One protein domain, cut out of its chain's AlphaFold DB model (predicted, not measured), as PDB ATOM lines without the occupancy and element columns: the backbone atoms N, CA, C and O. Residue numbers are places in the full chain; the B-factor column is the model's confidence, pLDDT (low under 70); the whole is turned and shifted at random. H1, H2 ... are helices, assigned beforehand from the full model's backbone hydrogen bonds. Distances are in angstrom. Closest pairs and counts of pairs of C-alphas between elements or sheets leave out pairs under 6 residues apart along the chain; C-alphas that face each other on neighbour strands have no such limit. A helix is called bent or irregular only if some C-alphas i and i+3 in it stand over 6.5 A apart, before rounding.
ATOM      1  N   PRO A 112     144.491 129.409 165.382       92.06
ATOM      2  CA  PRO A 112     145.093 130.726 165.188       92.06
ATOM      3  C   PRO A 112     144.071 131.860 165.312       92.06
ATOM      4  O   PRO A 112     144.369 132.899 165.889       92.06
ATOM      5  N   GLU A 113     142.846 131.639 164.832       93.88
ATOM      6  CA  GLU A 113     141.745 132.607 164.900       93.88
ATOM      7  C   GLU A 113     141.324 132.896 166.347       93.88
ATOM      8  O   GLU A 113     141.185 134.058 166.737       93.88
ATOM      9  N   LYS A 114     141.169 131.856 167.180       92.12
ATOM     10  CA  LYS A 114     140.847 132.026 168.608       92.12
ATOM     11  C   LYS A 114     142.008 132.650 169.381       92.12
ATOM     12  O   LYS A 114     141.776 133.516 170.221       92.12
ATOM     13  N   ALA A 115     143.246 132.247 169.087       91.69
ATOM     14  CA  ALA A 115     144.434 132.845 169.690       91.69
ATOM     15  C   ALA A 115     144.551 134.338 169.343       91.69
ATOM     16  O   ALA A 115     144.867 135.148 170.212       91.69
ATOM     17  N   GLN A 116     144.233 134.721 168.101       93.62
ATOM     18  CA  GLN A 116     144.165 136.127 167.707       93.62
ATOM     19  C   GLN A 116     143.025 136.857 168.426       93.62
ATOM     20  O   GLN A 116     143.253 137.912 169.005       93.62
ATOM     21  N   SER A 117     141.839 136.250 168.508       95.25
ATOM     22  CA  SER A 117     140.693 136.832 169.222       95.25
ATOM     23  C   SER A 117     140.998 137.096 170.705       95.25
ATOM     24  O   SER A 117     140.569 138.107 171.255       95.25
ATOM     25  N   LEU A 118     141.767 136.219 171.365       93.62
ATOM     26  CA  LEU A 118     142.244 136.449 172.735       93.62
ATOM     27  C   LEU A 118     143.139 137.685 172.835       93.62
ATOM     28  O   LEU A 118     142.974 138.480 173.762       93.62
ATOM     29  N   LYS A 119     144.065 137.855 171.884       91.94
ATOM     30  CA  LYS A 119     144.942 139.032 171.821       91.94
ATOM     31  C   LYS A 119     144.138 140.308 171.590       91.94
ATOM     32  O   LYS A 119     144.378 141.294 172.277       91.94
ATOM     33  N   ASP A 120     143.152 140.268 170.700       95.50
ATOM     34  CA  ASP A 120     142.303 141.419 170.381       95.50
ATOM     35  C   ASP A 120     141.461 141.856 171.594       95.50
ATOM     36  O   ASP A 120     141.350 143.047 171.898       95.50
ATOM     37  N   VAL A 121     140.913 140.899 172.352       95.25
ATOM     38  CA  VAL A 121     140.175 141.199 173.590       95.25
ATOM     39  C   VAL A 121     141.111 141.709 174.687       95.25
ATOM     40  O   VAL A 121     140.772 142.676 175.368       95.25
ATOM     41  N   ALA A 122     142.300 141.121 174.851       90.56
ATOM     42  CA  ALA A 122     143.299 141.619 175.800       90.56
ATOM     43  C   ALA A 122     143.739 143.055 175.464       90.56
ATOM     44  O   ALA A 122     143.862 143.893 176.359       90.56
ATOM     45  N   HIS A 123     143.903 143.362 174.175       91.81
ATOM     46  CA  HIS A 123     144.176 144.711 173.694       91.81
ATOM     47  C   HIS A 123     143.028 145.670 174.026       91.81
ATOM     48  O   HIS A 123     143.269 146.714 174.623       91.81
ATOM     49  N   SER A 124     141.782 145.268 173.761       94.44
ATOM     50  CA  SER A 124     140.587 146.061 174.084       94.44
ATOM     51  C   SER A 124     140.464 146.361 175.586       94.44
ATOM     52  O   SER A 124     140.042 147.448 175.974       94.44
ATOM     53  N   ILE A 125     140.846 145.412 176.451       90.38
ATOM     54  CA  ILE A 125     140.904 145.625 177.908       90.38
ATOM     55  C   ILE A 125     141.942 146.699 178.253       90.38
ATOM     56  O   ILE A 125     141.656 147.594 179.045       90.38
ATOM     57  N   ASN A 126     143.134 146.623 177.659       86.94
ATOM     58  CA  ASN A 126     144.205 147.588 177.898       86.94
ATOM     59  C   ASN A 126     143.818 148.995 177.403       86.94
ATOM     60  O   ASN A 126     143.958 149.961 178.148       86.94
ATOM     61  N   GLU A 127     143.248 149.112 176.199       90.88
ATOM     62  CA  GLU A 127     142.737 150.386 175.669       90.88
ATOM     63  C   GLU A 127     141.667 150.997 176.578       90.88
ATOM     64  O   GLU A 127     141.717 152.189 176.889       90.88
ATOM     65  N   LEU A 128     140.727 150.180 177.066       90.44
ATOM     66  CA  LEU A 128     139.702 150.634 178.001       90.44
ATOM     67  C   LEU A 128     140.317 151.162 179.302       90.44
ATOM     68  O   LEU A 128     139.919 152.226 179.773       90.44
ATOM     69  N   LEU A 129     141.297 150.459 179.874       86.50
ATOM     70  CA  LEU A 129     141.972 150.898 181.099       86.50
ATOM     71  C   LEU A 129     142.765 152.197 180.884       86.50
ATOM     72  O   LEU A 129     142.688 153.098 181.717       86.50
ATOM     73  N   ARG A 130     143.456 152.334 179.748       87.25
ATOM     74  CA  ARG A 130     144.224 153.537 179.382       87.25
ATOM     75  C   ARG A 130     143.364 154.724 178.962       87.25
ATOM     76  O   ARG A 130     143.851 155.849 178.942       87.25
ATOM     77  N   SER A 131     142.086 154.511 178.652       88.81
ATOM     78  CA  SER A 131     141.165 155.620 178.380       88.81
ATOM     79  C   SER A 131     140.947 156.519 179.607       88.81
ATOM     80  O   SER A 131     140.578 157.685 179.458       88.81
ATOM     81  N   ASN A 132     141.216 156.009 180.816       87.94
ATOM     82  CA  ASN A 132     141.240 156.802 182.036       87.94
ATOM     83  C   ASN A 132     142.622 157.481 182.211       87.94
ATOM     84  O   ASN A 132     143.620 156.769 182.354       87.94
ATOM     85  N   PRO A 133     142.697 158.828 182.254       88.12
ATOM     86  CA  PRO A 133     143.965 159.557 182.343       88.12
ATOM     87  C   PRO A 133     144.816 159.200 183.568       88.12
ATOM     88  O   PRO A 133     146.026 159.035 183.430       88.12
ATOM     89  N   ASP A 134     144.194 159.031 184.738       86.94
ATOM     90  CA  ASP A 134     144.904 158.736 185.990       86.94
ATOM     91  C   ASP A 134     145.516 157.329 185.956       86.94
ATOM     92  O   ASP A 134     146.631 157.101 186.433       86.94
ATOM     93  N   ILE A 135     144.789 156.374 185.367       87.00
ATOM     94  CA  ILE A 135     145.267 155.003 185.172       87.00
ATOM     95  C   ILE A 135     146.397 154.995 184.140       87.00
ATOM     96  O   ILE A 135     147.438 154.387 184.385       87.00
ATOM     97  N   ASN A 136     146.233 155.700 183.017       89.75
ATOM     98  CA  ASN A 136     147.255 155.771 181.975       89.75
ATOM     99  C   ASN A 136     148.562 156.381 182.493       89.75
ATOM    100  O   ASN A 136     149.624 155.821 182.251       89.75
ATOM    101  N   GLU A 137     148.494 157.462 183.275       90.50
ATOM    102  CA  GLU A 137     149.685 158.089 183.857       90.50
ATOM    103  C   GLU A 137     150.440 157.132 184.800       90.50
ATOM    104  O   GLU A 137     151.673 157.100 184.814       90.50
ATOM    105  N   LYS A 138     149.715 156.317 185.581       89.81
ATOM    106  CA  LYS A 138     150.323 155.275 186.426       89.81
ATOM    107  C   LYS A 138     151.002 154.198 185.581       89.81
ATOM    108  O   LYS A 138     152.128 153.817 185.894       89.81
ATOM    109  N   ILE A 139     150.340 153.721 184.524       87.56
ATOM    110  CA  ILE A 139     150.891 152.695 183.629       87.56
ATOM    111  C   ILE A 139     152.148 153.216 182.929       87.56
ATOM    112  O   ILE A 139     153.173 152.546 182.968       87.56
ATOM    113  N   GLU A 140     152.104 154.413 182.343       91.44
ATOM    114  CA  GLU A 140     153.245 155.010 181.637       91.44
ATOM    115  C   GLU A 140     154.463 155.169 182.549       91.44
ATOM    116  O   GLU A 140     155.590 154.893 182.135       91.44
ATOM    117  N   ARG A 141     154.250 155.549 183.817       92.25
ATOM    118  CA  ARG A 141     155.328 155.600 184.813       92.25
ATOM    119  C   ARG A 141     155.962 154.228 185.042       92.25
ATOM    120  O   ARG A 141     157.184 154.119 184.996       92.25
ATOM    121  N   LEU A 142     155.153 153.186 185.236       91.50
ATOM    122  CA  LEU A 142     155.649 151.821 185.444       91.50
ATOM    123  C   LEU A 142     156.341 151.264 184.193       91.50
ATOM    124  O   LEU A 142     157.386 150.627 184.295       91.50
ATOM    125  N   GLU A 143     155.808 151.526 183.003       91.62
ATOM    126  CA  GLU A 143     156.436 151.125 181.742       91.62
ATOM    127  C   GLU A 143     157.758 151.856 181.505       91.62
ATOM    128  O   GLU A 143     158.719 151.254 181.023       91.62
ATOM    129  N   SER A 144     157.851 153.133 181.877       93.12
ATOM    130  CA  SER A 144     159.110 153.877 181.828       93.12
ATOM    131  C   SER A 144     160.146 153.322 182.806       93.12
ATOM    132  O   SER A 144     161.329 153.293 182.474       93.12
ATOM    133  N   GLU A 145     159.727 152.909 184.002       94.19
ATOM    134  CA  GLU A 145     160.624 152.431 185.057       94.19
ATOM    135  C   GLU A 145     161.096 150.991 184.817       94.19
ATOM    136  O   GLU A 145     162.290 150.710 184.916       94.19
ATOM    137  N   TYR A 146     160.181 150.085 184.458       90.38
ATOM    138  CA  TYR A 146     160.449 148.644 184.430       90.38
ATOM    139  C   TYR A 146     160.559 148.055 183.018       90.38
ATOM    140  O   TYR A 146     161.381 147.170 182.792       90.38
ATOM    141  N   ILE A 147     159.764 148.530 182.053       92.06
ATOM    142  CA  ILE A 147     159.690 147.921 180.710       92.06
ATOM    143  C   ILE A 147     160.683 148.559 179.740       92.06
ATOM    144  O   ILE A 147     161.386 147.858 179.015       92.06
ATOM    145  N   SER A 148     160.777 149.887 179.731       92.88
ATOM    146  CA  SER A 148     161.597 150.640 178.776       92.88
ATOM    147  C   SER A 148     163.081 150.246 178.797       92.88
ATOM    148  O   SER A 148     163.625 150.022 177.709       92.88
ATOM    149  N   PRO A 149     163.735 150.054 179.966       93.44
ATOM    150  CA  PRO A 149     165.127 149.598 180.012       93.44
ATOM    151  C   PRO A 149     165.316 148.199 179.408       93.44
ATOM    152  O   PRO A 149     166.282 147.941 178.685       93.44
ATOM    153  N   LEU A 150     164.374 147.288 179.666       91.50
ATOM    154  CA  LEU A 150     164.404 145.928 179.129       91.50
ATOM    155  C   LEU A 150     164.151 145.925 177.617       91.50
ATOM    156  O   LEU A 150     164.850 145.238 176.874       91.50
ATOM    157  N   ALA A 151     163.208 146.738 177.141       89.44
ATOM    158  CA  ALA A 151     162.904 146.887 175.724       89.44
ATOM    159  C   ALA A 151     164.081 147.488 174.934       89.44
ATOM    160  O   ALA A 151     164.339 147.066 173.805       89.44
ATOM    161  N   GLU A 152     164.825 148.441 175.504       92.69
ATOM    162  CA  GLU A 152     166.082 148.921 174.909       92.69
ATOM    163  C   GLU A 152     167.118 147.808 174.796       92.69
ATOM    164  O   GLU A 152     167.710 147.627 173.728       92.69
ATOM    165  N   LYS A 153     167.289 147.015 175.858       90.81
ATOM    166  CA  LYS A 153     168.197 145.869 175.836       90.81
ATOM    167  C   LYS A 153     167.788 144.850 174.765       90.81
ATOM    168  O   LYS A 153     168.637 144.415 173.989       90.81
ATOM    169  N   ALA A 154     166.493 144.537 174.660       88.94
ATOM    170  CA  ALA A 154     165.951 143.641 173.636       88.94
ATOM    171  C   ALA A 154     166.256 144.146 172.218       88.94
ATOM    172  O   ALA A 154     166.731 143.380 171.381       88.94
ATOM    173  N   ARG A 155     166.047 145.446 171.953       91.12
ATOM    174  CA  ARG A 155     166.393 146.068 170.662       91.12
ATOM    175  C   ARG A 155     167.883 145.936 170.347       91.12
ATOM    176  O   ARG A 155     168.227 145.640 169.206       91.12
ATOM    177  N   GLY A 156     168.751 146.106 171.344       91.19
ATOM    178  CA  GLY A 156     170.193 145.896 171.197       91.19
ATOM    179  C   GLY A 156     170.544 144.465 170.778       91.19
ATOM    180  O   GLY A 156     171.314 144.274 169.838       91.19
ATOM    181  N   VAL A 157     169.941 143.461 171.423       89.06
ATOM    182  CA  VAL A 157     170.147 142.040 171.085       89.06
ATOM    183  C   VAL A 157     169.606 141.717 169.687       89.06
ATOM    184  O   VAL A 157     170.310 141.095 168.894       89.06
ATOM    185  N   ILE A 158     168.411 142.201 169.332       87.19
ATOM    186  CA  ILE A 158     167.837 142.039 167.982       87.19
ATOM    187  C   ILE A 158     168.751 142.658 166.917       87.19
ATOM    188  O   ILE A 158     168.966 142.054 165.863       87.19
ATOM    189  N   GLY A 159     169.321 143.837 167.185       90.25
ATOM    190  CA  GLY A 159     170.297 144.471 166.298       90.25
ATOM    191  C   GLY A 159     171.506 143.567 166.050       90.25
ATOM    192  O   GLY A 159     171.864 143.318 164.902       90.25
ATOM    193  N   GLN A 160     172.063 142.973 167.108       89.81
ATOM    194  CA  GLN A 160     173.181 142.032 166.988       89.81
ATOM    195  C   GLN A 160     172.813 140.758 166.221       89.81
ATOM    196  O   GLN A 160     173.614 140.301 165.410       89.81
ATOM    197  N   ILE A 161     171.613 140.208 166.432       87.50
ATOM    198  CA  ILE A 161     171.109 139.054 165.668       87.50
ATOM    199  C   ILE A 161     171.006 139.402 164.179       87.50
ATOM    200  O   ILE A 161     171.373 138.601 163.323       87.50
ATOM    201  N   THR A 162     170.529 140.607 163.869       86.50
ATOM    202  CA  THR A 162     170.362 141.078 162.489       86.50
ATOM    203  C   THR A 162     171.712 141.296 161.801       86.50
ATOM    204  O   THR A 162     171.868 140.957 160.632       86.50
ATOM    205  N   GLU A 163     172.706 141.826 162.521       88.25
ATOM    206  CA  GLU A 163     174.043 142.116 161.982       88.25
ATOM    207  C   GLU A 163     174.953 140.886 161.887       88.25
ATOM    208  O   GLU A 163     175.709 140.746 160.926       88.25
ATOM    209  N   LYS A 164     174.929 140.015 162.901       87.12
ATOM    210  CA  LYS A 164     175.905 138.925 163.079       87.12
ATOM    211  C   LYS A 164     175.310 137.533 162.864       87.12
ATOM    212  O   LYS A 164     176.047 136.551 162.919       87.12
ATOM    213  N   GLY A 165     174.008 137.448 162.600       79.56
ATOM    214  CA  GLY A 165     173.267 136.195 162.531       79.56
ATOM    215  C   GLY A 165     172.838 135.684 163.908       79.56
ATOM    216  O   GLY A 165     173.292 136.150 164.956       79.56
ATOM    217  N   GLN A 166     171.931 134.707 163.905       82.00
ATOM    218  CA  GLN A 166     171.454 134.061 165.126       82.00
ATOM    219  C   GLN A 166     172.570 133.220 165.762       82.00
ATOM    220  O   GLN A 166     173.219 132.421 165.088       82.00
ATOM    221  N   SER A 167     172.758 133.372 167.073       83.38
ATOM    222  CA  SER A 167     173.588 132.483 167.888       83.38
ATOM    223  C   SER A 167     172.802 132.027 169.112       83.38
ATOM    224  O   SER A 167     171.906 132.731 169.578       83.38
ATOM    225  N   GLU A 168     173.145 130.859 169.649       72.62
ATOM    226  CA  GLU A 168     172.494 130.303 170.841       72.62
ATOM    227  C   GLU A 168     172.561 131.266 172.037       72.62
ATOM    228  O   GLU A 168     171.567 131.471 172.731       72.62
ATOM    229  N   ALA A 169     173.700 131.943 172.218       76.25
ATOM    230  CA  ALA A 169     173.881 132.940 173.268       76.25
ATOM    231  C   ALA A 169     172.942 134.147 173.100       76.25
ATOM    232  O   ALA A 169     172.320 134.572 174.071       76.25
ATOM    233  N   LEU A 170     172.800 134.673 171.876       81.12
ATOM    234  CA  LEU A 170     171.909 135.805 171.600       81.12
ATOM    235  C   LEU A 170     170.434 135.422 171.753       81.12
ATOM    236  O   LEU A 170     169.653 136.212 172.277       81.12
ATOM    237  N   MET A 171     170.055 134.213 171.331       75.19
ATOM    238  CA  MET A 171     168.690 133.709 171.505       75.19
ATOM    239  C   MET A 171     168.355 133.498 172.985       75.19
ATOM    240  O   MET A 171     167.281 133.893 173.426       75.19
ATOM    241  N   SER A 172     169.289 132.943 173.762       71.06
ATOM    242  CA  SER A 172     169.147 132.795 175.214       71.06
ATOM    243  C   SER A 172     169.030 134.154 175.915       71.06
ATOM    244  O   SER A 172     168.147 134.350 176.748       71.06
ATOM    245  N   GLU A 173     169.862 135.134 175.542       79.94
ATOM    246  CA  GLU A 173     169.773 136.486 176.098       79.94
ATOM    247  C   GLU A 173     168.447 137.172 175.750       79.94
ATOM    248  O   GLU A 173     167.824 137.777 176.624       79.94
ATOM    249  N   PHE A 174     167.993 137.056 174.502       79.44
ATOM    250  CA  PHE A 174     166.702 137.590 174.077       79.44
ATOM    251  C   PHE A 174     165.548 136.987 174.885       79.44
ATOM    252  O   PHE A 174     164.682 137.720 175.364       79.44
ATOM    253  N   GLU A 175     165.575 135.673 175.097       71.50
ATOM    254  CA  GLU A 175     164.553 134.957 175.856       71.50
ATOM    255  C   GLU A 175     164.539 135.357 177.340       71.50
ATOM    256  O   GLU A 175     163.471 135.581 177.910       71.50
ATOM    257  N   MET A 176     165.711 135.559 177.955       74.12
ATOM    258  CA  MET A 176     165.798 136.105 179.316       74.12
ATOM    259  C   MET A 176     165.186 137.507 179.415       74.12
ATOM    260  O   MET A 176     164.496 137.814 180.386       74.12
ATOM    261  N   ILE A 177     165.423 138.372 178.422       78.25
ATOM    262  CA  ILE A 177     164.846 139.724 178.406       78.25
ATOM    263  C   ILE A 177     163.327 139.658 178.229       78.25
ATOM    264  O   ILE A 177     162.609 140.376 178.923       78.25
ATOM    265  N   ARG A 178     162.835 138.784 177.342       77.38
ATOM    266  CA  ARG A 178     161.400 138.540 177.148       77.38
ATOM    267  C   ARG A 178     160.733 138.118 178.457       77.38
ATOM    268  O   ARG A 178     159.779 138.764 178.884       77.38
ATOM    269  N   SER A 179     161.303 137.123 179.136       69.50
ATOM    270  CA  SER A 179     160.830 136.647 180.441       69.50
ATOM    271  C   SER A 179     160.847 137.752 181.511       69.50
ATOM    272  O   SER A 179     159.899 137.894 182.283       69.50
ATOM    273  N   ALA A 180     161.874 138.609 181.528       76.75
ATOM    274  CA  ALA A 180     161.941 139.749 182.444       76.75
ATOM    275  C   ALA A 180     160.865 140.819 182.161       76.75
ATOM    276  O   ALA A 180     160.332 141.414 183.096       76.75
ATOM    277  N   ILE A 181     160.520 141.061 180.892       80.12
ATOM    278  CA  ILE A 181     159.430 141.976 180.511       80.12
ATOM    279  C   ILE A 181     158.083 141.417 180.979       80.12
ATOM    280  O   ILE A 181     157.303 142.132 181.606       80.12
ATOM    281  N   GLU A 182     157.830 140.131 180.730       76.00
ATOM    282  CA  GLU A 182     156.625 139.435 181.199       76.00
ATOM    283  C   GLU A 182     156.525 139.476 182.738       76.00
ATOM    284  O   GLU A 182     155.464 139.780 183.289       76.00
ATOM    285  N   SER A 183     157.651 139.293 183.438       74.38
ATOM    286  CA  SER A 183     157.767 139.456 184.895       74.38
ATOM    287  C   SER A 183     157.334 140.833 185.378       74.38
ATOM    288  O   SER A 183     156.552 140.956 186.324       74.38
ATOM    289  N   ALA A 184     157.856 141.879 184.741       80.62
ATOM    290  CA  ALA A 184     157.578 143.256 185.109       80.62
ATOM    291  C   ALA A 184     156.100 143.597 184.890       80.62
ATOM    292  O   ALA A 184     155.482 144.208 185.764       80.62
ATOM    293  N   HIS A 185     155.502 143.129 183.788       82.12
ATOM    294  CA  HIS A 185     154.058 143.247 183.589       82.12
ATOM    295  C   HIS A 185     153.287 142.598 184.740       82.12
ATOM    296  O   HIS A 185     152.508 143.271 185.410       82.12
ATOM    297  N   ARG A 186     153.583 141.337 185.053       74.31
ATOM    298  CA  ARG A 186     152.834 140.567 186.051       74.31
ATOM    299  C   ARG A 186     152.996 141.071 187.487       74.31
ATOM    300  O   ARG A 186     152.056 141.001 188.277       74.31
ATOM    301  N   THR A 187     154.191 141.531 187.852       74.06
ATOM    302  CA  THR A 187     154.526 141.899 189.241       74.06
ATOM    303  C   THR A 187     154.353 143.383 189.539       74.06
ATOM    304  O   THR A 187     154.070 143.724 190.685       74.06
ATOM    305  N   GLN A 188     154.500 144.255 188.537       83.19
ATOM    306  CA  GLN A 188     154.448 145.708 188.722       83.19
ATOM    307  C   GLN A 188     153.205 146.329 188.079       83.19
ATOM    308  O   GLN A 188     152.529 147.132 188.716       83.19
ATOM    309  N   ILE A 189     152.877 145.955 186.838       83.19
ATOM    310  CA  ILE A 189     151.840 146.639 186.045       83.19
ATOM    311  C   ILE A 189     150.446 146.058 186.314       83.19
ATOM    312  O   ILE A 189     149.537 146.797 186.698       83.19
ATOM    313  N   ASP A 190     150.264 144.747 186.173       78.69
ATOM    314  CA  ASP A 190     148.970 144.069 186.316       78.69
ATOM    315  C   ASP A 190     148.302 144.286 187.685       78.69
ATOM    316  O   ASP A 190     147.091 144.529 187.714       78.69
ATOM    317  N   PRO A 191     149.022 144.279 188.829       79.81
ATOM    318  CA  PRO A 191     148.410 144.572 190.123       79.81
ATOM    319  C   PRO A 191     147.840 145.990 190.194       79.81
ATOM    320  O   PRO A 191     146.779 146.200 190.785       79.81
ATOM    321  N   VAL A 192     148.513 146.958 189.563       79.31
ATOM    322  CA  VAL A 192     148.045 148.346 189.488       79.31
ATOM    323  C   VAL A 192     146.841 148.446 188.558       79.31
ATOM    324  O   VAL A 192     145.845 149.049 188.946       79.31
ATOM    325  N   LEU A 193     146.865 147.777 187.400       75.50
ATOM    326  CA  LEU A 193     145.707 147.684 186.501       75.50
ATOM    327  C   LEU A 193     144.477 147.110 187.216       75.50
ATOM    328  O   LEU A 193     143.380 147.665 187.127       75.50
ATOM    329  N   MET A 194     144.655 146.021 187.970       74.19
ATOM    330  CA  MET A 194     143.571 145.397 188.727       74.19
ATOM    331  C   MET A 194     143.057 146.299 189.852       74.19
ATOM    332  O   MET A 194     141.842 146.447 189.997       74.19
ATOM    333  N   ALA A 195     143.945 146.931 190.624       78.19
ATOM    334  CA  ALA A 195     143.557 147.832 191.708       78.19
ATOM    335  C   ALA A 195     142.843 149.093 191.192       78.19
ATOM    336  O   ALA A 195     141.856 149.538 191.782       78.19
ATOM    337  N   SER A 196     143.291 149.629 190.056       76.88
ATOM    338  CA  SER A 196     142.727 150.831 189.443       76.88
ATOM    339  C   SER A 196     141.426 150.587 188.674       76.88
ATOM    340  O   SER A 196     140.738 151.546 188.335       76.88
ATOM    341  N   SER A 197     140.982 149.337 188.502       71.38
ATOM    342  CA  SER A 197     139.631 149.040 187.989       71.38
ATOM    343  C   SER A 197     138.511 149.677 188.834       71.38
ATOM    344  O   SER A 197     137.433 149.994 188.325       71.38
ATOM    345  N   GLY A 198     138.772 149.939 190.122       75.31
ATOM    346  CA  GLY A 198     137.873 150.670 191.015       75.31
ATOM    347  C   GLY A 198     137.696 152.153 190.662       75.31
ATOM    348  O   GLY A 198     136.664 152.728 191.012       75.31
ATOM    349  N   GLU A 199     138.647 152.745 189.938       81.56
ATOM    350  CA  GLU A 199     138.678 154.160 189.529       81.56
ATOM    351  C   GLU A 199     137.862 154.417 188.250       81.56
ATOM    352  O   GLU A 199     137.560 155.560 187.917       81.56
ATOM    353  N   LEU A 200     137.457 153.354 187.550       84.88
ATOM    354  CA  LEU A 200     136.599 153.434 186.370       84.88
ATOM    355  C   LEU A 200     135.167 153.870 186.724       84.88
ATOM    356  O   LEU A 200     134.629 153.534 187.790       84.88
ATOM    357  N   ASP A 201     134.512 154.563 185.792       88.38
ATOM    358  CA  ASP A 201     133.083 154.851 185.893       88.38
ATOM    359  C   ASP A 201     132.228 153.576 185.735       88.38
ATOM    360  O   ASP A 201     132.720 152.483 185.439       88.38
ATOM    361  N   GLN A 202     130.921 153.688 185.977       89.19
ATOM    362  CA  GLN A 202     130.027 152.530 185.950       89.19
ATOM    363  C   GLN A 202     129.917 151.883 184.557       89.19
ATOM    364  O   GLN A 202     129.769 150.662 184.471       89.19
ATOM    365  N   ALA A 203     129.997 152.669 183.479       90.38
ATOM    366  CA  ALA A 203     129.902 152.161 182.114       90.38
ATOM    367  C   ALA A 203     131.185 151.411 181.723       90.38
ATOM    368  O   ALA A 203     131.114 150.272 181.259       90.38
ATOM    369  N   ALA A 204     132.348 151.997 182.006       89.75
ATOM    370  CA  ALA A 204     133.651 151.381 181.794       89.75
ATOM    371  C   ALA A 204     133.831 150.117 182.648       89.75
ATOM    372  O   ALA A 204     134.345 149.118 182.153       89.75
ATOM    373  N   LYS A 205     133.337 150.091 183.895       89.88
ATOM    374  CA  LYS A 205     133.319 148.867 184.724       89.88
ATOM    375  C   LYS A 205     132.493 147.748 184.096       89.88
ATOM    376  O   LYS A 205     132.951 146.609 184.049       89.88
ATOM    377  N   ALA A 206     131.294 148.061 183.603       91.06
ATOM    378  CA  ALA A 206     130.442 147.078 182.938       91.06
ATOM    379  C   ALA A 206     131.083 146.556 181.641       91.06
ATOM    380  O   ALA A 206     131.054 145.353 181.374       91.06
ATOM    381  N   GLN A 207     131.716 147.438 180.864       94.19
ATOM    382  CA  GLN A 207     132.449 147.057 179.658       94.19
ATOM    383  C   GLN A 207     133.673 146.192 179.983       94.19
ATOM    384  O   GLN A 207     133.871 145.165 179.338       94.19
ATOM    385  N   LEU A 208     134.451 146.546 181.010       90.88
ATOM    386  CA  LEU A 208     135.595 145.760 181.473       90.88
ATOM    387  C   LEU A 208     135.157 144.353 181.890       90.88
ATOM    388  O   LEU A 208     135.760 143.375 181.456       90.88
ATOM    389  N   GLN A 209     134.078 144.244 182.668       91.31
ATOM    390  CA  GLN A 209     133.520 142.954 183.070       91.31
ATOM    391  C   GLN A 209     133.083 142.123 181.854       91.31
ATOM    392  O   GLN A 209     133.373 140.929 181.786       91.31
ATOM    393  N   SER A 210     132.429 142.747 180.869       95.50
ATOM    394  CA  SER A 210     132.034 142.079 179.624       95.50
ATOM    395  C   SER A 210     133.242 141.575 178.831       95.50
ATOM    396  O   SER A 210     133.215 140.450 178.334       95.50
ATOM    397  N   LEU A 211     134.302 142.379 178.713       95.50
ATOM    398  CA  LEU A 211     135.530 141.993 178.016       95.50
ATOM    399  C   LEU A 211     136.277 140.876 178.756       95.50
ATOM    400  O   LEU A 211     136.782 139.957 178.121       95.50
ATOM    401  N   GLN A 212     136.318 140.910 180.090       91.69
ATOM    402  CA  GLN A 212     136.915 139.848 180.904       91.69
ATOM    403  C   GLN A 212     136.163 138.521 180.748       91.69
ATOM    404  O   GLN A 212     136.793 137.477 180.570       91.69
ATOM    405  N   GLU A 213     134.828 138.554 180.749       93.94
ATOM    406  CA  GLU A 213     134.016 137.359 180.510       93.94
ATOM    407  C   GLU A 213     134.188 136.847 179.074       93.94
ATOM    408  O   GLU A 213     134.330 135.645 178.853       93.94
ATOM    409  N   GLN A 214     134.274 137.750 178.091       96.62
ATOM    410  CA  GLN A 214     134.588 137.389 176.709       96.62
ATOM    411  C   GLN A 214     135.974 136.735 176.596       96.62
ATOM    412  O   GLN A 214     136.090 135.685 175.964       96.62
ATOM    413  N   LYS A 215     137.009 137.298 177.238       95.06
ATOM    414  CA  LYS A 215     138.370 136.733 177.272       95.06
ATOM    415  C   LYS A 215     138.344 135.320 177.850       95.06
ATOM    416  O   LYS A 215     138.840 134.386 177.226       95.06
TER     417      LYS A 215
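This is residues 112 to 215 of the 573 residues of an uncharacterized protein of Alteromonas macleodii (strain Balearic Sea AD45) (UniProt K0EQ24). Look for a long helical hairpin of two bent helices, H2 and H3, with a second antiparallel pair, H1 and H4, side by side and set off at an angle from its open end, so that the two pairs make a rough V. The printed part has 104 residues with four named helices, in the order H1 H2 H3 H4, and no named strand: all helix. It is loose, with a radius of gyration of the C-alphas of 16.8 A, and only just elongated, spanning 53 by 34 by 19 A.

Start at H2, residues 133 to 164, and H3, residues 168 to 199; by its hydrogen bonds each was assigned as one helix, but each is bent, with C-alphas 145 and 148, and likewise 187 and 190, 6.6 A apart. The arms H2b, residues 148 to 164, and H3a, residues 168 to 187, form a hairpin: they touch at a shallow tilt of 18 degrees, opposite ways, the closest C-alphas being those of Ala 154 and Phe 174, 6.1 A apart. H2a, residues 133 to 145, touches H3b, residues 190 to 199, with residues 135 to 139 alone, closest at the C-alphas of Ile 135 and Ser 196, 6.5 A. H1, residues 112 to 130, touches H2a only at the corner, where C-alphas 130 and 136 are 4.6 A apart. H1 touches H4, residues 202 to 215, at a shallow tilt of 20 degrees, opposite ways; their closest C-alphas, Leu 118 and Lys 215, are 6.0 A apart. H2b and H4 are apart. Every O i to N i+4 pair is within hydrogen-bond range in H1, H2a, H2b, H3a and H4, and 4 of 6 in H3b.

Find C-alpha 168 at (172.494, 130.303, 170.841); from there H3a runs 28.2 A. H1 begins at C-alpha 112, (145.093, 130.726, 165.188), and runs 26.9 A; H2a measures 18.3 A, H2b 24.3 A, H3b 14.8 A. H4, 19.9 A, ends at C-alpha 215, (138.370, 136.733, 177.272).

The two C-alphas farthest apart, Lys 164 and Gln 202, are 53.0 A apart. The printed part has no cut, and its three links are tight. Its mean pLDDT is 86.3; look at residue 179 for the one value under 70.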